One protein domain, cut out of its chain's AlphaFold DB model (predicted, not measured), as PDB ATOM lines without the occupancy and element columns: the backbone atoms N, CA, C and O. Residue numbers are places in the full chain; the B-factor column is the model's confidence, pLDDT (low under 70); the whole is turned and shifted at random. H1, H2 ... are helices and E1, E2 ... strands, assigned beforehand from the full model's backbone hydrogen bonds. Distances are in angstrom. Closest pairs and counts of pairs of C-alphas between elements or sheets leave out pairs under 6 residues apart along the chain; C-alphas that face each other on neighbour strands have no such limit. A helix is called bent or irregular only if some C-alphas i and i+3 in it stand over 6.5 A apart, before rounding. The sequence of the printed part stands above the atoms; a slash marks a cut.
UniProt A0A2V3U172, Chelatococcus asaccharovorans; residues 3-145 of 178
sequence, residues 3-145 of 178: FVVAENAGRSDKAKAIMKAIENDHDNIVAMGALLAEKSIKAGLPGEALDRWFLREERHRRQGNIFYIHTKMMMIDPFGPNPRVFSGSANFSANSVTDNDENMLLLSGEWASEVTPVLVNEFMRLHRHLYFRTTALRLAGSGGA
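Overview. This is residues 3 to 145 of the 178 residues of a protein of Chelatococcus asaccharovorans (UniProt A0A2V3U172). One long helix, H5, makes a spine, with three groups set one after another along it: the three-stranded sheet E3 E4 E5 on its first part, the strand pair E1 E2 farther along, and the small helical hairpin H2 H3 near its last residues. The pair E1 E2 has H5 on one side and H1 on the other, H4 sits in the link from E4 to E5 away from the spine, and residues 56 to 67 stick out as a free loop. The printed part has 143 residues, with five named helices and five named strands in the order E1 H1 E2 H2 H3 E3 E4 H4 E5 H5, of mixed class. The larger sheet has the order E3, E4, E5 and is antiparallel; the smaller, E1 beside E2, is parallel. The whole is only just loose, close to compact, with a radius of gyration of the C-alphas of 17.6 A and spans of 49 by 38 by 34 A.

Arrangement. In the larger sheet, inner strand E4, residues 84 to 88, has as neighbours the edge strands E3, residues 72 to 76, and E5, residues 104 to 108. E3 and E4 form a hairpin at 174 degrees, antiparallel, with N of Met 74 and O of Phe 86 within hydrogen-bond range at 2.9 A. E4 and E5 are antiparallel at 157 degrees, with N 105 and O 87 at 2.8 A. H5, residues 109 to 141, is on one face of this sheet, giving two layers, a helix over a sheet. Its height over the sheet is 6.6 A, and it runs across the strands, at 73 degrees to E3 on the local plane. It lies over E3 and E5 and only just over E4, on which 3 of its C-alphas fall; the closest C-alphas of E4 and H5 are those of Val 85 and Ala 112, 5.9 A apart. Farther along H5, its residues 123 to 135 come within 10 A of E1, residues 3 to 6, and E2, residues 28 to 32; the closest C-alphas of E2 and H5 are those of Ala 31 and Tyr 131, 4.3 A apart. E1 and E2 are parallel at 28 degrees, with N 31 and O 4 at 2.8 A. With H1, residues 13 to 24, they form a strand-helix-strand unit, two parallel neighbours joined through a helix, with a right-handed crossover. The closest C-alphas of H1 and E2 are those of Glu 23 and Val 30, 6.2 A apart, while H1 and H5 are apart. H2, residues 37 to 42, only just touches H5, with 3 pairs of C-alphas within 8 A, made by residues 137 to 140 of H5 alone; the closest are those of Ser 40 and Leu 137, 6.6 A apart. H2 and H3, residues 48 to 56, touch as a helical hairpin, running opposite ways at a tilt of 35.2 degrees, only just steep, with the C-alphas of Ala 37 and Asp 51 closest at 5.4 A. H4, residues 95 to 98, is not on the larger sheet and touches no helix. Each O i to N i+4 pair is within hydrogen-bond range in H1, H2 and H3, and 25 of 29 are in H5; H4 is too short for such a pair.

Along the chain. E1 begins at C-alpha 3, (168.885, 178.735, 119.995). The larger sheet's E3 measures 13.9 A, E4 13.6 A and E5 13.0 A from first to last C-alpha; E2 measures 12.2 A, H1 16.2 A and H3 12.0 A. H5 measures 43.8 A, from C-alpha 109 at (155.616, 184.457, 135.833) to C-alpha 141 at (181.022, 173.992, 101.661). H5 has a kink of 43 degrees near residue 116 and is irregular, with C-alphas 114 and 117 at 7.0 A.

Size, cuts and confidence. The two C-alphas farthest apart, those of Gly 44 and Glu 110, are 49.9 A apart. The printed part has no cut. The link from H3 to E3 is long, with 15 residues. The mean pLDDT of the printed part is 82.2; residues 34 to 67 and 143 to 145 are under 70.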
ATOM      1  N   PHE A   3     169.296 179.164 121.322       96.00
ATOM      2  CA  PHE A   3     168.885 178.735 119.995       96.00
ATOM      3  C   PHE A   3     168.470 179.966 119.207       96.00
ATOM      4  O   PHE A   3     167.747 180.814 119.721       96.00
ATOM      5  N   VAL A   4     168.943 180.067 117.971       95.44
ATOM      6  CA  VAL A   4     168.691 181.227 117.116       95.44
ATOM      7  C   VAL A   4     168.147 180.729 115.792       95.44
ATOM      8  O   VAL A   4     168.719 179.820 115.194       95.44
ATOM      9  N   VAL A   5     167.047 181.323 115.340       93.31
ATOM     10  CA  VAL A   5     166.542 181.170 113.976       93.31
ATOM     11  C   VAL A   5     166.679 182.522 113.294       93.31
ATOM     12  O   VAL A   5     166.206 183.524 113.823       93.31
ATOM     13  N   ALA A   6     167.334 182.555 112.140       89.69
ATOM     14  CA  ALA A   6     167.483 183.761 111.336       89.69
ATOM     15  C   ALA A   6     167.209 183.431 109.872       89.69
ATOM     16  O   ALA A   6     167.673 182.415 109.368       89.69
ATOM     17  N   GLU A   7     166.475 184.280 109.160       83.19
ATOM     18  CA  GLU A   7     166.162 184.028 107.750       83.19
ATOM     19  C   GLU A   7     167.422 184.083 106.867       83.19
ATOM     20  O   GLU A   7     167.643 183.215 106.027       83.19
ATOM     21  N   ASN A   8     168.284 185.078 107.078       84.12
ATOM     22  CA  ASN A   8     169.517 185.277 106.321       84.12
ATOM     23  C   ASN A   8     170.561 186.043 107.157       84.12
ATOM     24  O   ASN A   8     170.295 186.449 108.285       84.12
ATOM     25  N   ALA A   9     171.766 186.228 106.608       84.75
ATOM     26  CA  ALA A   9     172.870 186.920 107.284       84.75
ATOM     27  C   ALA A   9     172.730 188.461 107.315       84.75
ATOM     28  O   ALA A   9     173.623 189.156 107.793       84.75
ATOM     29  N   GLY A  10     171.640 189.005 106.772       84.19
ATOM     30  CA  GLY A  10     171.461 190.426 106.502       84.19
ATOM     31  C   GLY A  10     172.130 190.891 105.203       84.19
ATOM     32  O   GLY A  10     172.977 190.213 104.614       84.19
ATOM     33  N   ARG A  11     171.719 192.072 104.723       85.00
ATOM     34  CA  ARG A  11     172.196 192.644 103.448       85.00
ATOM     35  C   ARG A  11     173.467 193.485 103.599       85.00
ATOM     36  O   ARG A  11     174.327 193.431 102.724       85.00
ATOM     37  N   SER A  12     173.592 194.237 104.693       90.62
ATOM     38  CA  SER A  12     174.738 195.117 104.948       90.62
ATOM     39  C   SER A  12     175.937 194.357 105.516       90.62
ATOM     40  O   SER A  12     175.779 193.327 106.174       90.62
ATOM     41  N   ASP A  13     177.140 194.893 105.325       93.56
ATOM     42  CA  ASP A  13     178.363 194.282 105.864       93.56
ATOM     43  C   ASP A  13     178.364 194.257 107.392       93.56
ATOM     44  O   ASP A  13     178.778 193.270 107.998       93.56
ATOM     45  N   LYS A  14     177.784 195.287 108.020       92.25
ATOM     46  CA  LYS A  14     177.538 195.309 109.465       92.25
ATOM     47  C   LYS A  14     176.650 194.139 109.903       92.25
ATOM     48  O   LYS A  14     176.989 193.459 110.866       92.25
ATOM     49  N   ALA A  15     175.541 193.882 109.205       89.19
ATOM     50  CA  ALA A  15     174.643 192.779 109.549       89.19
ATOM     51  C   ALA A  15     175.323 191.414 109.367       89.19
ATOM     52  O   ALA A  15     175.253 190.572 110.263       89.19
ATOM     53  N   LYS A  16     176.072 191.233 108.273       91.69
ATOM     54  CA  LYS A  16     176.854 190.013 108.027       91.69
ATOM     55  C   LYS A  16     177.915 189.789 109.104       91.69
ATOM     56  O   LYS A  16     178.091 188.661 109.555       91.69
ATOM     57  N   ALA A  17     178.605 190.845 109.541       94.31
ATOM     58  CA  ALA A  17     179.592 190.769 110.615       94.31
ATOM     59  C   ALA A  17     178.951 190.383 111.958       94.31
ATOM     60  O   ALA A  17     179.486 189.530 112.664       94.31
ATOM     61  N   ILE A  18     177.783 190.951 112.279       93.06
ATOM     62  CA  ILE A  18     177.006 190.585 113.471       93.06
ATOM     63  C   ILE A  18     176.577 189.118 113.401       93.06
ATOM     64  O   ILE A  18     176.816 188.377 114.352       93.06
ATOM     65  N   MET A  19     176.007 188.665 112.280       93.19
ATOM     66  CA  MET A  19     175.602 187.263 112.157       93.19
ATOM     67  C   MET A  19     176.790 186.311 112.230       93.19
ATOM     68  O   MET A  19     176.694 185.296 112.912       93.19
ATOM     69  N   LYS A  20     177.938 186.668 111.647       93.00
ATOM     70  CA  LYS A  20     179.173 185.893 111.800       93.00
ATOM     71  C   LYS A  20     179.616 185.807 113.265       93.00
ATOM     72  O   LYS A  20     180.040 184.745 113.710       93.00
ATOM     73  N   ALA A  21     179.511 186.896 114.028       95.12
ATOM     74  CA  ALA A  21     179.800 186.878 115.461       95.12
ATOM     75  C   ALA A  21     178.816 185.975 116.230       95.12
ATOM     76  O   ALA A  21     179.246 185.191 117.072       95.12
ATOM     77  N   ILE A  22     177.522 186.021 115.890       94.50
ATOM     78  CA  ILE A  22     176.489 185.149 116.471       94.50
ATOM     79  C   ILE A  22     176.764 183.674 116.149       94.50
ATOM     80  O   ILE A  22     176.618 182.834 117.032       94.50
ATOM     81  N   GLU A  23     177.166 183.347 114.920       91.38
ATOM     82  CA  GLU A  23     177.507 181.980 114.507       91.38
ATOM     83  C   GLU A  23     178.792 181.448 115.157       91.38
ATOM     84  O   GLU A  23     178.905 180.241 115.367       91.38
ATOM     85  N   ASN A  24     179.751 182.329 115.462       92.38
ATOM     86  CA  ASN A  24     181.026 181.965 116.087       92.38
ATOM     87  C   ASN A  24     180.938 181.809 117.611       92.38
ATOM     88  O   ASN A  24     181.824 181.203 118.213       92.38
ATOM     89  N   ASP A  25     179.899 182.351 118.245       92.94
ATOM     90  CA  ASP A  25     179.649 182.131 119.666       92.94
ATOM     91  C   ASP A  25     179.262 180.661 119.901       92.94
ATOM     92  O   ASP A  25     178.217 180.176 119.467       92.94
ATOM     93  N   HIS A  26     180.122 179.949 120.630       87.06
ATOM     94  CA  HIS A  26     179.973 178.532 120.960       87.06
ATOM     95  C   HIS A  26     178.684 178.214 121.744       87.06
ATOM     96  O   HIS A  26     178.217 177.068 121.758       87.06
ATOM     97  N   ASP A  27     178.092 179.210 122.404       89.94
ATOM     98  CA  ASP A  27     176.831 179.054 123.116       89.94
ATOM     99  C   ASP A  27     175.597 179.182 122.236       89.94
ATOM    100  O   ASP A  27     174.500 178.892 122.726       89.94
ATOM    101  N   ASN A  28     175.757 179.533 120.962       94.00
ATOM    102  CA  ASN A  28     174.662 179.653 120.017       94.00
ATOM    103  C   ASN A  28     174.530 178.400 119.146       94.00
ATOM    104  O   ASN A  28     175.494 177.844 118.624       94.00
ATOM    105  N   ILE A  29     173.287 177.970 118.949       94.19
ATOM    106  CA  ILE A  29     172.913 176.979 117.943       94.19
ATOM    107  C   ILE A  29     172.060 177.711 116.915       94.19
ATOM    108  O   ILE A  29     170.857 177.902 117.110       94.19
ATOM    109  N   VAL A  30     172.698 178.146 115.832       94.25
ATOM    110  CA  VAL A  30     172.078 178.987 114.804       94.25
ATOM    111  C   VAL A  30     171.510 178.130 113.678       94.25
ATOM    112  O   VAL A  30     172.210 177.297 113.104       94.25
ATOM    113  N   ALA A  31     170.239 178.346 113.358       92.94
ATOM    114  CA  ALA A  31     169.558 177.797 112.200       92.94
ATOM    115  C   ALA A  31     169.233 178.935 111.225       92.94
ATOM    116  O   ALA A  31     168.491 179.858 111.561       92.94
ATOM    117  N   MET A  32     169.794 178.866 110.020       88.38
ATOM    118  CA  MET A  32     169.558 179.848 108.967       88.38
ATOM    119  C   MET A  32     168.370 179.426 108.098       88.38
ATOM    120  O   MET A  32     168.135 178.228 107.919       88.38
ATOM    121  N   GLY A  33     167.663 180.394 107.506       77.12
ATOM    122  CA  GLY A  33     166.641 180.227 106.466       77.12
ATOM    123  C   GLY A  33     167.251 179.710 105.164       77.12
ATOM    124  O   GLY A  33     167.242 180.358 104.123       77.12
ATOM    125  N   ALA A  34     167.857 178.534 105.245       66.44
ATOM    126  CA  ALA A  34     168.568 177.889 104.172       66.44
ATOM    127  C   ALA A  34     167.590 177.074 103.329       66.44
ATOM    128  O   ALA A  34     167.015 176.083 103.790       66.44
ATOM    129  N   LEU A  35     167.457 177.456 102.062       64.25
ATOM    130  CA  LEU A  35     167.011 176.530 101.036       64.25
ATOM    131  C   LEU A  35     168.171 175.575 100.766       64.25
ATOM    132  O   LEU A  35     169.260 176.008 100.394       64.25
ATOM    133  N   LEU A  36     167.941 174.279 100.958       57.38
ATOM    134  CA  LEU A  36     168.903 173.274 100.520       57.38
ATOM    135  C   LEU A  36     169.111 173.370  99.001       57.38
ATOM    136  O   LEU A  36     170.241 173.343  98.535       57.38
ATOM    137  N   ALA A  37     168.033 173.597  98.248       54.78
ATOM    138  CA  ALA A  37     167.994 173.382  96.810       54.78
ATOM    139  C   ALA A  37     169.153 174.007  96.015       54.78
ATOM    140  O   ALA A  37     169.942 173.267  95.452       54.78
ATOM    141  N   GLU A  38     169.325 175.328  95.946       55.03
ATOM    142  CA  GLU A  38     170.264 175.875  94.949       55.03
ATOM    143  C   GLU A  38     171.736 175.498  95.214       55.03
ATOM    144  O   GLU A  38     172.478 175.167  94.290       55.03
ATOM    145  N   LYS A  39     172.160 175.515  96.482       56.22
ATOM    146  CA  LYS A  39     173.550 175.221  96.860       56.22
ATOM    147  C   LYS A  39     173.817 173.723  97.001       56.22
ATOM    148  O   LYS A  39     174.883 173.288  96.585       56.22
ATOM    149  N   SER A  40     172.871 172.940  97.523       55.53
ATOM    150  CA  SER A  40     172.995 171.477  97.611       55.53
ATOM    151  C   SER A  40     172.945 170.815  96.233       55.53
ATOM    152  O   SER A  40     173.727 169.899  95.998       55.53
ATOM    153  N   ILE A  41     172.095 171.312  95.314       55.88
ATOM    154  CA  ILE A  41     172.059 170.874  93.904       55.88
ATOM    155  C   ILE A  41     173.409 171.177  93.241       55.88
ATOM    156  O   ILE A  41     174.024 170.281  92.671       55.88
ATOM    157  N   LYS A  42     173.920 172.412  93.370       58.44
ATOM    158  CA  LYS A  42     175.247 172.788  92.839       58.44
ATOM    159  C   LYS A  42     176.395 171.980  93.458       58.44
ATOM    160  O   LYS A  42     177.397 171.762  92.788       58.44
ATOM    161  N   ALA A  43     176.257 171.542  94.708       59.56
ATOM    162  CA  ALA A  43     177.253 170.741  95.420       59.56
ATOM    163  C   ALA A  43     177.106 169.218  95.213       59.56
ATOM    164  O   ALA A  43     177.896 168.465  95.779       59.56
ATOM    165  N   GLY A  44     176.116 168.748  94.440       57.34
ATOM    166  CA  GLY A  44     175.937 167.324  94.126       57.34
ATOM    167  C   GLY A  44     175.594 166.438  95.332       57.34
ATOM    168  O   GLY A  44     175.937 165.257  95.342       57.34
ATOM    169  N   LEU A  45     174.954 166.988  96.371       62.03
ATOM    170  CA  LEU A  45     174.617 166.216  97.569       62.03
ATOM    171  C   LEU A  45     173.502 165.185  97.282       62.03
ATOM    172  O   LEU A  45     172.478 165.558  96.710       62.03
ATOM    173  N   PRO A  46     173.600 163.930  97.772       58.72
ATOM    174  CA  PRO A  46     172.590 162.879  97.552       58.72
ATOM    175  C   PRO A  46     171.150 163.224  97.984       58.72
ATOM    176  O   PRO A  46     170.198 162.603  97.520       58.72
ATOM    177  N   GLY A  47     170.968 164.226  98.856       57.78
ATOM    178  CA  GLY A  47     169.656 164.726  99.300       57.78
ATOM    179  C   GLY A  47     168.854 165.489  98.234       57.78
ATOM    180  O   GLY A  47     167.714 165.875  98.487       57.78
ATOM    181  N   GLU A  48     169.412 165.674  97.036       59.53
ATOM    182  CA  GLU A  48     168.814 166.419  95.924       59.53
ATOM    183  C   GLU A  48     167.403 165.940  95.535       59.53
ATOM    184  O   GLU A  48     166.568 166.734  95.108       59.53
ATOM    185  N   ALA A  49     167.110 164.643  95.677       63.38
ATOM    186  CA  ALA A  49     165.789 164.094  95.367       63.38
ATOM    187  C   ALA A  49     164.706 164.618  96.327       63.38
ATOM    188  O   ALA A  49     163.612 164.973  95.884       63.38
ATOM    189  N   LEU A  50     165.028 164.730  97.622       61.72
ATOM    190  CA  LEU A  50     164.142 165.319  98.626       61.72
ATOM    191  C   LEU A  50     163.950 166.818  98.368       61.72
ATOM    192  O   LEU A  50     162.840 167.324  98.499       61.72
ATOM    193  N   ASP A  51     165.007 167.512  97.947       61.41
ATOM    194  CA  ASP A  51     164.952 168.940  97.627       61.41
ATOM    195  C   ASP A  51     164.127 169.221  96.371       61.41
ATOM    196  O   ASP A  51     163.293 170.127  96.363       61.41
ATOM    197  N   ARG A  52     164.311 168.421  95.316       63.34
ATOM    198  CA  ARG A  52     163.499 168.497  94.098       63.34
ATOM    199  C   ARG A  52     162.048 168.134  94.377       63.34
ATOM    200  O   ARG A  52     161.169 168.789  93.824       63.34
ATOM    201  N   TRP A  53     161.785 167.151  95.237       67.38
ATOM    202  CA  TRP A  53     160.432 166.868  95.711       67.38
ATOM    203  C   TRP A  53     159.856 168.061  96.483       67.38
ATOM    204  O   TRP A  53     158.785 168.523  96.124       67.38
ATOM    205  N   PHE A  54     160.582 168.647  97.441       62.62
ATOM    206  CA  PHE A  54     160.112 169.795  98.232       62.62
ATOM    207  C   PHE A  54     159.838 171.048  97.386       62.62
ATOM    208  O   PHE A  54     158.889 171.780  97.657       62.62
ATOM    209  N   LEU A  55     160.656 171.300  96.358       62.62
ATOM    210  CA  LEU A  55     160.420 172.372  95.385       62.62
ATOM    211  C   LEU A  55     159.200 172.098  94.496       62.62
ATOM    212  O   LEU A  55     158.494 173.035  94.140       62.62
ATOM    213  N   ARG A  56     158.965 170.831  94.128       62.66
ATOM    214  CA  ARG A  56     157.815 170.400  93.313       62.66
ATOM    215  C   ARG A  56     156.534 170.219  94.124       62.66
ATOM    216  O   ARG A  56     155.459 170.178  93.528       62.66
ATOM    217  N   GLU A  57     156.639 170.083  95.445       61.25
ATOM    218  CA  GLU A  57     155.527 169.950  96.385       61.25
ATOM    219  C   GLU A  57     154.792 171.296  96.480       61.25
ATOM    220  O   GLU A  57     154.933 172.086  97.413       61.25
ATOM    221  N   GLU A  58     154.035 171.585  95.424       55.62
ATOM    222  CA  GLU A  58     153.268 172.806  95.207       55.62
ATOM    223  C   GLU A  58     151.785 172.641  95.556       55.62
ATOM    224  O   GLU A  58     151.036 173.618  95.461       55.62
ATOM    225  N   ARG A  59     151.327 171.437  95.949       45.66
ATOM    226  CA  ARG A  59     149.887 171.127  96.080       45.66
ATOM    227  C   ARG A  59     149.137 172.077  97.019       45.66
ATOM    228  O   ARG A  59     147.960 172.326  96.790       45.66
ATOM    229  N   HIS A  60     149.827 172.669  97.997       49.00
ATOM    230  CA  HIS A  60     149.287 173.706  98.888       49.00
ATOM    231  C   HIS A  60     149.989 175.074  98.766       49.00
ATOM    232  O   HIS A  60     149.745 175.957  99.578       49.00
ATOM    233  N   ARG A  61     150.875 175.265  97.776       53.09
ATOM    234  CA  ARG A  61     151.672 176.501  97.596       53.09
ATOM    235  C   ARG A  61     151.157 177.421  96.490       53.09
ATOM    236  O   ARG A  61     151.561 178.576  96.446       53.09
ATOM    237  N   ARG A  62     150.282 176.937  95.598       53.94
ATOM    238  CA  ARG A  62     149.700 177.756  94.510       53.94
ATOM    239  C   ARG A  62     148.646 178.757  94.989       53.94
ATOM    240  O   ARG A  62     148.360 179.717  94.281       53.94
ATOM    241  N   GLN A  63     148.082 178.542  96.176       52.03
ATOM    242  CA  GLN A  63     147.167 179.468  96.843       52.03
ATOM    243  C   GLN A  63     147.537 179.525  98.331       52.03
ATOM    244  O   GLN A  63     147.427 178.524  99.032       52.03
ATOM    245  N   GLY A  64     148.020 180.683  98.793       52.53
ATOM    246  CA  GLY A  64     148.438 180.919 100.181       52.53
ATOM    247  C   GLY A  64     149.696 181.794 100.294       52.53
ATOM    248  O   GLY A  64     150.592 181.718  99.461       52.53
ATOM    249  N   ASN A  65     149.770 182.624 101.342       45.91
ATOM    250  CA  ASN A  65     150.764 183.705 101.484       45.91
ATOM    251  C   ASN A  65     151.997 183.372 102.352       45.91
ATOM    252  O   ASN A  65     152.756 184.274 102.697       45.91
ATOM    253  N   ILE A  66     152.222 182.119 102.762       54.47
ATOM    254  CA  ILE A  66     153.166 181.838 103.861       54.47
ATOM    255  C   ILE A  66     154.407 181.087 103.361       54.47
ATOM    256  O   ILE A  66     154.546 179.879 103.527       54.47
ATOM    257  N   PHE A  67     155.335 181.836 102.754       62.47
ATOM    258  CA  PHE A  67     156.697 181.373 102.433       62.47
ATOM    259  C   PHE A  67     157.732 181.766 103.498       62.47
ATOM    260  O   PHE A  67     158.889 181.360 103.407       62.47
ATOM    261  N   TYR A  68     157.317 182.533 104.508       73.00
ATOM    262  CA  TYR A  68     158.202 183.194 105.460       73.00
ATOM    263  C   TYR A  68     157.838 182.822 106.895       73.00
ATOM    264  O   TYR A  68     156.664 182.662 107.233       73.00
ATOM    265  N   ILE A  69     158.849 182.741 107.762       82.50
ATOM    266  CA  ILE A  69     158.630 182.731 109.209       82.50
ATOM    267  C   ILE A  69     158.363 184.178 109.614       82.50
ATOM    268  O   ILE A  69     159.287 184.978 109.705       82.50
ATOM    269  N   HIS A  70     157.092 184.524 109.824       88.06
ATOM    270  CA  HIS A  70     156.698 185.883 110.205       88.06
ATOM    271  C   HIS A  70     156.398 186.036 111.704       88.06
ATOM    272  O   HIS A  70     156.015 187.115 112.156       88.06
ATOM    273  N   THR A  71     156.604 184.983 112.492       89.62
ATOM    274  CA  THR A  71     156.431 185.025 113.943       89.62
ATOM    275  C   THR A  71     157.642 185.673 114.604       89.62
ATOM    276  O   THR A  71     158.778 185.285 114.329       89.62
ATOM    277  N   LYS A  72     157.410 186.633 115.501       93.38
ATOM    278  CA  LYS A  72     158.462 187.256 116.307       93.38
ATOM    279  C   LYS A  72     158.317 186.761 117.733       93.38
ATOM    280  O   LYS A  72     157.342 187.080 118.399       93.38
ATOM    281  N   MET A  73     159.252 185.924 118.165       94.44
ATOM    282  CA  MET A  73     159.232 185.333 119.498       94.44
ATOM    283  C   MET A  73     160.641 185.290 120.085       94.44
ATOM    284  O   MET A  73     161.604 184.971 119.387       94.44
ATOM    285  N   MET A  74     160.755 185.591 121.374       96.38
ATOM    286  CA  MET A  74     161.966 185.402 122.165       96.38
ATOM    287  C   MET A  74     161.570 184.866 123.535       96.38
ATOM    288  O   MET A  74     160.613 185.338 124.142       96.38
ATOM    289  N   MET A  75     162.316 183.879 124.019       96.19
ATOM    290  CA  MET A  75     162.091 183.259 125.319       96.19
ATOM    291  C   MET A  75     163.399 183.261 126.103       96.19
ATOM    292  O   MET A  75     164.449 182.923 125.552       96.19
ATOM    293  N   ILE A  76     163.328 183.638 127.375       95.19
ATOM    294  CA  ILE A  76     164.441 183.574 128.326       95.19
ATOM    295  C   ILE A  76     164.039 182.598 129.424       95.19
ATOM    296  O   ILE A  76     162.948 182.725 129.976       95.19
ATOM    297  N   ASP A  77     164.921 181.634 129.695       93.19
ATOM    298  CA  ASP A  77     164.741 180.560 130.676       93.19
ATOM    299  C   ASP A  77     163.338 179.933 130.636       93.19
ATOM    300  O   ASP A  77     162.614 179.957 131.630       93.19
ATOM    301  N   PRO A  78     162.936 179.370 129.479       93.12
ATOM    302  CA  PRO A  78     161.557 178.964 129.230       93.12
ATOM    303  C   PRO A  78     160.998 177.910 130.203       93.12
ATOM    304  O   PRO A  78     159.791 177.825 130.396       93.12
ATOM    305  N   PHE A  79     161.873 177.110 130.805       91.62
ATOM    306  CA  PHE A  79     161.522 176.085 131.794       91.62
ATOM    307  C   PHE A  79     162.061 176.421 133.192       91.62
ATOM    308  O   PHE A  79     162.057 175.583 134.089       91.62
ATOM    309  N   GLY A  80     162.583 177.636 133.371       91.00
ATOM    310  CA  GLY A  80     163.085 178.115 134.651       91.00
ATOM    311  C   GLY A  80     161.963 178.611 135.570       91.00
ATOM    312  O   GLY A  80     160.816 178.734 135.150       91.00
ATOM    313  N   PRO A  81     162.292 178.973 136.820       91.25
ATOM    314  CA  PRO A  81     161.312 179.461 137.796       91.25
ATOM    315  C   PRO A  81     160.745 180.855 137.474       91.25
ATOM    316  O   PRO A  81     159.801 181.297 138.121       91.25
ATOM    317  N   ASN A  82     161.333 181.580 136.516       92.69
ATOM    318  CA  ASN A  82     160.874 182.905 136.099       92.69
ATOM    319  C   ASN A  82     161.013 183.073 134.576       92.69
ATOM    320  O   ASN A  82     161.901 183.806 134.120       92.69
ATOM    321  N   PRO A  83     160.181 182.373 133.782       95.00
ATOM    322  CA  PRO A  83     160.260 182.449 132.335       95.00
ATOM    323  C   PRO A  83     159.845 183.842 131.861       95.00
ATOM    324  O   PRO A  83     158.946 184.479 132.421       95.00
ATOM    325  N   ARG A  84     160.494 184.317 130.797       97.00
ATOM    326  CA  ARG A  84     160.101 185.550 130.105       97.00
ATOM    327  C   ARG A  84     159.851 185.259 128.646       97.00
ATOM    328  O   ARG A  84     160.702 184.671 127.979       97.00
ATOM    329  N   VAL A  85     158.717 185.729 128.150       97.50
ATOM    330  CA  VAL A  85     158.323 185.578 126.752       97.50
ATOM    331  C   VAL A  85     158.076 186.950 126.161       97.50
ATOM    332  O   VAL A  85     157.321 187.744 126.711       97.50
ATOM    333  N   PHE A  86     158.687 187.192 125.012       96.81
ATOM    334  CA  PHE A  86     158.441 188.356 124.182       96.81
ATOM    335  C   PHE A  86     157.805 187.877 122.884       96.81
ATOM    336  O   PHE A  86     158.395 187.052 122.185       96.81
ATOM    337  N   SER A  87     156.618 188.378 122.558       95.69
ATOM    338  CA  SER A  87     155.951 188.101 121.282       95.69
ATOM    339  C   SER A  87     155.046 189.260 120.875       95.69
ATOM    340  O   SER A  87     154.582 190.009 121.732       95.69
ATOM    341  N   GLY A  88     154.789 189.433 119.583       94.06
ATOM    342  CA  GLY A  88     153.963 190.531 119.091       94.06
ATOM    343  C   GLY A  88     154.087 190.752 117.591       94.06
ATOM    344  O   GLY A  88     154.507 189.865 116.844       94.06
ATOM    345  N   SER A  89     153.697 191.949 117.160       94.50
ATOM    346  CA  SER A  89     153.804 192.385 115.766       94.50
ATOM    347  C   SER A  89     155.198 192.916 115.433       94.50
ATOM    348  O   SER A  89     155.620 192.803 114.282       94.50
ATOM    349  N   ALA A  90     155.936 193.414 116.432       93.56
ATOM    350  CA  ALA A  90     157.205 194.088 116.203       93.56
ATOM    351  C   ALA A  90     158.338 193.146 115.782       93.56
ATOM    352  O   ALA A  90     158.540 192.073 116.355       93.56
ATOM    353  N   ASN A  91     159.131 193.574 114.802       90.31
ATOM    354  CA  ASN A  91     160.400 192.921 114.487       90.31
ATOM    355  C   ASN A  91     161.478 193.312 115.511       90.31
ATOM    356  O   ASN A  91     161.445 194.388 116.098       90.31
ATOM    357  N   PHE A  92     162.498 192.469 115.697       89.25
ATOM    358  CA  PHE A  92     163.664 192.821 116.521       89.25
ATOM    359  C   PHE A  92     164.603 193.769 115.752       89.25
ATOM    360  O   PHE A  92     165.702 193.393 115.349       89.25
ATOM    361  N   SER A  93     164.132 194.991 115.493       86.50
ATOM    362  CA  SER A  93     164.797 196.007 114.673       86.50
ATOM    363  C   SER A  93     164.694 197.399 115.300       86.50
ATOM    364  O   SER A  93     163.827 197.639 116.134       86.50
ATOM    365  N   ALA A  94     165.570 198.325 114.896       88.06
ATOM    366  CA  ALA A  94     165.520 199.705 115.387       88.06
ATOM    367  C   ALA A  94     164.222 200.415 114.963       88.06
ATOM    368  O   ALA A  94     163.564 201.019 115.801       88.06
ATOM    369  N   ASN A  95     163.812 200.257 113.701       87.44
ATOM    370  CA  ASN A  95     162.612 200.901 113.155       87.44
ATOM    371  C   ASN A  95     161.329 200.463 113.875       87.44
ATOM    372  O   ASN A  95     160.406 201.253 114.026       87.44
ATOM    373  N   SER A  96     161.293 199.223 114.370       90.69
ATOM    374  CA  SER A  96     160.201 198.705 115.204       90.69
ATOM    375  C   SER A  96     160.059 199.410 116.559       90.69
ATOM    376  O   SER A  96     159.057 199.228 117.239       90.69
ATOM    377  N   VAL A  97     161.069 200.182 116.973       87.62
ATOM    378  CA  VAL A  97     161.071 200.967 118.216       87.62
ATOM    379  C   VAL A  97     160.818 202.451 117.941       87.62
ATOM    380  O   VAL A  97     160.251 203.131 118.792       87.62
ATOM    381  N   THR A  98     161.263 202.969 116.792       92.19
ATOM    382  CA  THR A  98     161.273 204.413 116.503       92.19
ATOM    383  C   THR A  98     160.200 204.879 115.531       92.19
ATOM    384  O   THR A  98     159.716 205.997 115.684       92.19
ATOM    385  N   ASP A  99     159.845 204.060 114.539       92.88
ATOM    386  CA  ASP A  99     159.126 204.530 113.347       92.88
ATOM    387  C   ASP A  99     157.817 203.778 113.086       92.88
ATOM    388  O   ASP A  99     156.858 204.363 112.583       92.88
ATOM    389  N   ASN A 100     157.765 202.482 113.398       93.00
ATOM    390  CA  ASN A 100     156.603 201.651 113.101       93.00
ATOM    391  C   ASN A 100     155.583 201.676 114.248       93.00
ATOM    392  O   ASN A 100     155.952 201.629 115.420       93.00
ATOM    393  N   ASP A 101     154.297 201.635 113.898       95.00
ATOM    394  CA  ASP A 101     153.213 201.363 114.846       95.00
ATOM    395  C   ASP A 101     153.101 199.848 115.078       95.00
ATOM    396  O   ASP A 101     152.377 199.125 114.389       95.00
ATOM    397  N   GLU A 102     153.930 199.347 115.990       94.69
ATOM    398  CA  GLU A 102     154.027 197.937 116.352       94.69
ATOM    399  C   GLU A 102     153.930 197.766 117.874       94.69
ATOM    400  O   GLU A 102     154.210 198.666 118.664       94.69
ATOM    401  N   ASN A 103     153.558 196.562 118.308       93.38
ATOM    402  CA  ASN A 103     153.436 196.212 119.716       93.38
ATOM    403  C   ASN A 103     154.247 194.954 120.046       93.38
ATOM    404  O   ASN A 103     154.350 194.021 119.244       93.38
ATOM    405  N   MET A 104     154.755 194.903 121.278       94.81
ATOM    406  CA  MET A 104     155.350 193.709 121.874       94.81
ATOM    407  C   MET A 104     154.743 193.443 123.238       94.81
ATOM    408  O   MET A 104     154.679 194.325 124.091       94.81
ATOM    409  N   LEU A 105     154.332 192.200 123.447       94.56
ATOM    410  CA  LEU A 105     153.923 191.694 124.743       94.56
ATOM    411  C   LEU A 105     155.141 191.109 125.445       94.56
ATOM    412  O   LEU A 105     155.869 190.302 124.865       94.56
ATOM    413  N   LEU A 106     155.321 191.499 126.704       96.25
ATOM    414  CA  LEU A 106     156.215 190.843 127.644       96.25
ATOM    415  C   LEU A 106     155.363 190.074 128.650       96.25
ATOM    416  O   LEU A 106     154.692 190.673 129.488       96.25
ATOM    417  N   LEU A 107     155.408 188.750 128.571       96.69
ATOM    418  CA  LEU A 107     154.786 187.860 129.544       96.69
ATOM    419  C   LEU A 107     155.849 187.389 130.538       96.69
ATOM    420  O   LEU A 107     156.994 187.116 130.163       96.69
ATOM    421  N   SER A 108     155.465 187.282 131.808       95.25
ATOM    422  CA  SER A 108     156.332 186.812 132.892       95.25
ATOM    423  C   SER A 108     155.538 186.010 133.924       95.25
ATOM    424  O   SER A 108     154.306 186.067 133.933       95.25
ATOM    425  N   GLY A 109     156.238 185.252 134.771       89.94
ATOM    426  CA  GLY A 109     155.616 184.457 135.833       89.94
ATOM    427  C   GLY A 109     154.673 183.378 135.293       89.94
ATOM    428  O   GLY A 109     155.024 182.644 134.367       89.94
ATOM    429  N   GLU A 110     153.475 183.283 135.872       93.19
ATOM    430  CA  GLU A 110     152.465 182.269 135.530       93.19
ATOM    431  C   GLU A 110     152.021 182.361 134.063       93.19
ATOM    432  O   GLU A 110     152.119 181.377 133.334       93.19
ATOM    433  N   TRP A 111     151.698 183.564 133.575       94.25
ATOM    434  CA  TRP A 111     151.314 183.796 132.175       94.25
ATOM    435  C   TRP A 111     152.374 183.326 131.177       94.25
ATOM    436  O   TRP A 111     152.056 182.753 130.138       94.25
ATOM    437  N   ALA A 112     153.653 183.572 131.478       96.25
ATOM    438  CA  ALA A 112     154.740 183.061 130.651       96.25
ATOM    439  C   ALA A 112     154.840 181.536 130.742       96.25
ATOM    440  O   ALA A 112     155.027 180.882 129.717       96.25
ATOM    441  N   SER A 113     154.693 180.968 131.938       94.81
ATOM    442  CA  SER A 113     154.786 179.523 132.174       94.81
ATOM    443  C   SER A 113     153.733 178.741 131.385       94.81
ATOM    444  O   SER A 113     154.050 177.693 130.830       94.81
ATOM    445  N   GLU A 114     152.517 179.276 131.254       94.88
ATOM    446  CA  GLU A 114     151.437 178.649 130.482       94.88
ATOM    447  C   GLU A 114     151.725 178.598 128.974       94.88
ATOM    448  O   GLU A 114     151.501 177.576 128.322       94.88
ATOM    449  N   VAL A 115     152.243 179.685 128.395       95.38
ATOM    450  CA  VAL A 115     152.430 179.783 126.933       95.38
ATOM    451  C   VAL A 115     153.763 179.215 126.452       95.38
ATOM    452  O   VAL A 115     153.907 178.838 125.285       95.38
ATOM    453  N   THR A 116     154.761 179.164 127.331       95.06
ATOM    454  CA  THR A 116     156.130 178.825 126.947       95.06
ATOM    455  C   THR A 116     156.276 177.417 126.364       95.06
ATOM    456  O   THR A 116     156.938 177.301 125.333       95.06
ATOM    457  N   PRO A 117     155.651 176.349 126.898       93.62
ATOM    458  CA  PRO A 117     155.736 175.019 126.294       93.62
ATOM    459  C   PRO A 117     155.284 174.992 124.826       93.62
ATOM    460  O   PRO A 117     155.934 174.367 123.987       93.62
ATOM    461  N   VAL A 118     154.217 175.727 124.494       95.19
ATOM    462  CA  VAL A 118     153.694 175.835 123.122       95.19
ATOM    463  C   VAL A 118     154.683 176.575 122.224       95.19
ATOM    464  O   VAL A 118     155.015 176.097 121.137       95.19
ATOM    465  N   LEU A 119     155.196 177.719 122.684       95.56
ATOM    466  CA  LEU A 119     156.134 178.532 121.909       95.56
ATOM    467  C   LEU A 119     157.495 177.856 121.739       95.56
ATOM    468  O   LEU A 119     158.061 177.914 120.650       95.56
ATOM    469  N   VAL A 120     158.006 177.163 122.761       95.81
ATOM    470  CA  VAL A 120     159.230 176.362 122.643       95.81
ATOM    471  C   VAL A 120     159.024 175.231 121.648       95.81
ATOM    472  O   VAL A 120     159.904 175.005 120.821       95.81
ATOM    473  N   ASN A 121     157.887 174.533 121.686       95.25
ATOM    474  CA  ASN A 121     157.611 173.466 120.731       95.25
ATOM    475  C   ASN A 121     157.609 173.992 119.285       95.25
ATOM    476  O   ASN A 121     158.304 173.440 118.431       95.25
ATOM    477  N   GLU A 122     156.906 175.095 119.019       94.69
ATOM    478  CA  GLU A 122     156.873 175.701 117.682       94.69
ATOM    479  C   GLU A 122     158.248 176.229 117.254       94.69
ATOM    480  O   GLU A 122     158.720 175.950 116.148       94.69
ATOM    481  N   PHE A 123     158.945 176.925 118.152       95.56
ATOM    482  CA  PHE A 123     160.292 177.410 117.896       95.56
ATOM    483  C   PHE A 123     161.243 176.255 117.569       95.56
ATOM    484  O   PHE A 123     161.994 176.324 116.598       95.56
ATOM    485  N   MET A 124     161.211 175.170 118.345       95.12
ATOM    486  CA  MET A 124     162.086 174.017 118.139       95.12
ATOM    487  C   MET A 124     161.716 173.236 116.878       95.12
ATOM    488  O   MET A 124     162.625 172.737 116.209       95.12
ATOM    489  N   ARG A 125     160.433 173.182 116.496       92.44
ATOM    490  CA  ARG A 125     159.986 172.632 115.206       92.44
ATOM    491  C   ARG A 125     160.643 173.381 114.045       92.44
ATOM    492  O   ARG A 125     161.264 172.749 113.189       92.44
ATOM    493  N   LEU A 126     160.574 174.714 114.049       90.12
ATOM    494  CA  LEU A 126     161.200 175.567 113.031       90.12
ATOM    495  C   LEU A 126     162.730 175.477 113.070       90.12
ATOM    496  O   LEU A 126     163.373 175.269 112.038       90.12
ATOM    497  N   HIS A 127     163.317 175.579 114.264       93.69
ATOM    498  CA  HIS A 127     164.761 175.524 114.470       93.69
ATOM    499  C   HIS A 127     165.343 174.222 113.939       93.69
ATOM    500  O   HIS A 127     166.247 174.256 113.110       93.69
ATOM    501  N   ARG A 128     164.801 173.066 114.340       90.56
ATOM    502  CA  ARG A 128     165.306 171.756 113.903       90.56
ATOM    503  C   ARG A 128     165.146 171.555 112.405       90.56
ATOM    504  O   ARG A 128     166.072 171.052 111.769       90.56
ATOM    505  N   HIS A 129     164.023 172.003 111.848       84.94
ATOM    506  CA  HIS A 129     163.765 171.957 110.413       84.94
ATOM    507  C   HIS A 129     164.776 172.775 109.592       84.94
ATOM    508  O   HIS A 129     165.115 172.396 108.478       84.94
ATOM    509  N   LEU A 130     165.298 173.879 110.123       86.50
ATOM    510  CA  LEU A 130     166.283 174.715 109.427       86.50
ATOM    511  C   LEU A 130     167.737 174.367 109.781       86.50
ATOM    512  O   LEU A 130     168.646 174.493 108.955       86.50
ATOM    513  N   TYR A 131     167.977 173.885 110.998       88.88
ATOM    514  CA  TYR A 131     169.310 173.597 111.517       88.88
ATOM    515  C   TYR A 131     169.997 172.465 110.754       88.88
ATOM    516  O   TYR A 131     171.183 172.569 110.431       88.88
ATOM    517  N   PHE A 132     169.259 171.401 110.416       82.00
ATOM    518  CA  PHE A 132     169.827 170.297 109.640       82.00
ATOM    519  C   PHE A 132     170.308 170.786 108.265       82.00
ATOM    520  O   PHE A 132     171.397 170.422 107.831       82.00
ATOM    521  N   ARG A 133     169.542 171.686 107.629       80.06
ATOM    522  CA  ARG A 133     169.875 172.278 106.327       80.06
ATOM    523  C   ARG A 133     171.117 173.146 106.402       80.06
ATOM    524  O   ARG A 133     172.029 173.007 105.594       80.06
ATOM    525  N   THR A 134     171.158 174.003 107.420       82.44
ATOM    526  CA  THR A 134     172.303 174.872 107.715       82.44
ATOM    527  C   THR A 134     173.575 174.044 107.896       82.44
ATOM    528  O   THR A 134     174.614 174.358 107.318       82.44
ATOM    529  N   THR A 135     173.480 172.945 108.646       81.44
ATOM    530  CA  THR A 135     174.603 172.036 108.897       81.44
ATOM    531  C   THR A 135     175.040 171.321 107.618       81.44
ATOM    532  O   THR A 135     176.224 171.335 107.298       81.44
ATOM    533  N   ALA A 136     174.103 170.757 106.849       75.94
ATOM    534  CA  ALA A 136     174.402 170.063 105.596       75.94
ATOM    535  C   ALA A 136     175.123 170.972 104.585       75.94
ATOM    536  O   ALA A 136     176.154 170.587 104.035       75.94
ATOM    537  N   LEU A 137     174.640 172.206 104.398       75.81
ATOM    538  CA  LEU A 137     175.276 173.184 103.511       75.81
ATOM    539  C   LEU A 137     176.669 173.598 103.993       75.81
ATOM    540  O   LEU A 137     177.578 173.746 103.180       75.81
ATOM    541  N   ARG A 138     176.849 173.778 105.309       78.62
ATOM    542  CA  ARG A 138     178.156 174.102 105.895       78.62
ATOM    543  C   ARG A 138     179.169 172.988 105.635       78.62
ATOM    544  O   ARG A 138     180.282 173.283 105.214       78.62
ATOM    545  N   LEU A 139     178.770 171.733 105.844       75.75
ATOM    546  CA  LEU A 139     179.618 170.562 105.609       75.75
ATOM    547  C   LEU A 139     179.962 170.391 104.125       75.75
ATOM    548  O   LEU A 139     181.108 170.108 103.789       75.75
ATOM    549  N   ALA A 140     178.999 170.605 103.228       71.00
ATOM    550  CA  ALA A 140     179.250 170.581 101.789       71.00
ATOM    551  C   ALA A 140     180.242 171.672 101.360       71.00
ATOM    552  O   ALA A 140     181.155 171.412 100.583       71.00
ATOM    553  N   GLY A 141     180.109 172.879 101.920       72.56
ATOM    554  CA  GLY A 141     181.022 173.992 101.661       72.56
ATOM    555  C   GLY A 141     182.442 173.783 102.201       72.56
ATOM    556  O   GLY A 141     183.379 174.370 101.671       72.56
ATOM    557  N   SER A 142     182.621 172.942 103.224       74.38
ATOM    558  CA  SER A 142     183.924 172.637 103.829       74.38
ATOM    559  C   SER A 142     184.644 171.431 103.205       74.38
ATOM    560  O   SER A 142     185.523 170.865 103.846       74.38
ATOM    561  N   GLY A 143     184.267 171.007 101.993       68.56
ATOM    562  CA  GLY A 143     184.858 169.836 101.327       68.56
ATOM    563  C   GLY A 143     184.164 168.503 101.624       68.56
ATOM    564  O   GLY A 143     184.720 167.453 101.318       68.56
ATOM    565  N   GLY A 144     182.950 168.541 102.187       62.88
ATOM    566  CA  GLY A 144     182.164 167.360 102.536       62.88
ATOM    567  C   GLY A 144     182.601 166.733 103.861       62.88
ATOM    568  O   GLY A 144     183.784 166.564 104.139       62.88
ATOM    569  N   ALA A 145     181.633 166.357 104.695       61.00
ATOM    570  CA  ALA A 145     181.868 165.357 105.732       61.00
ATOM    571  C   ALA A 145     181.421 163.996 105.209       61.00
ATOM    572  O   ALA A 145     180.472 163.904 104.431       61.00
TER     573      ALA A 145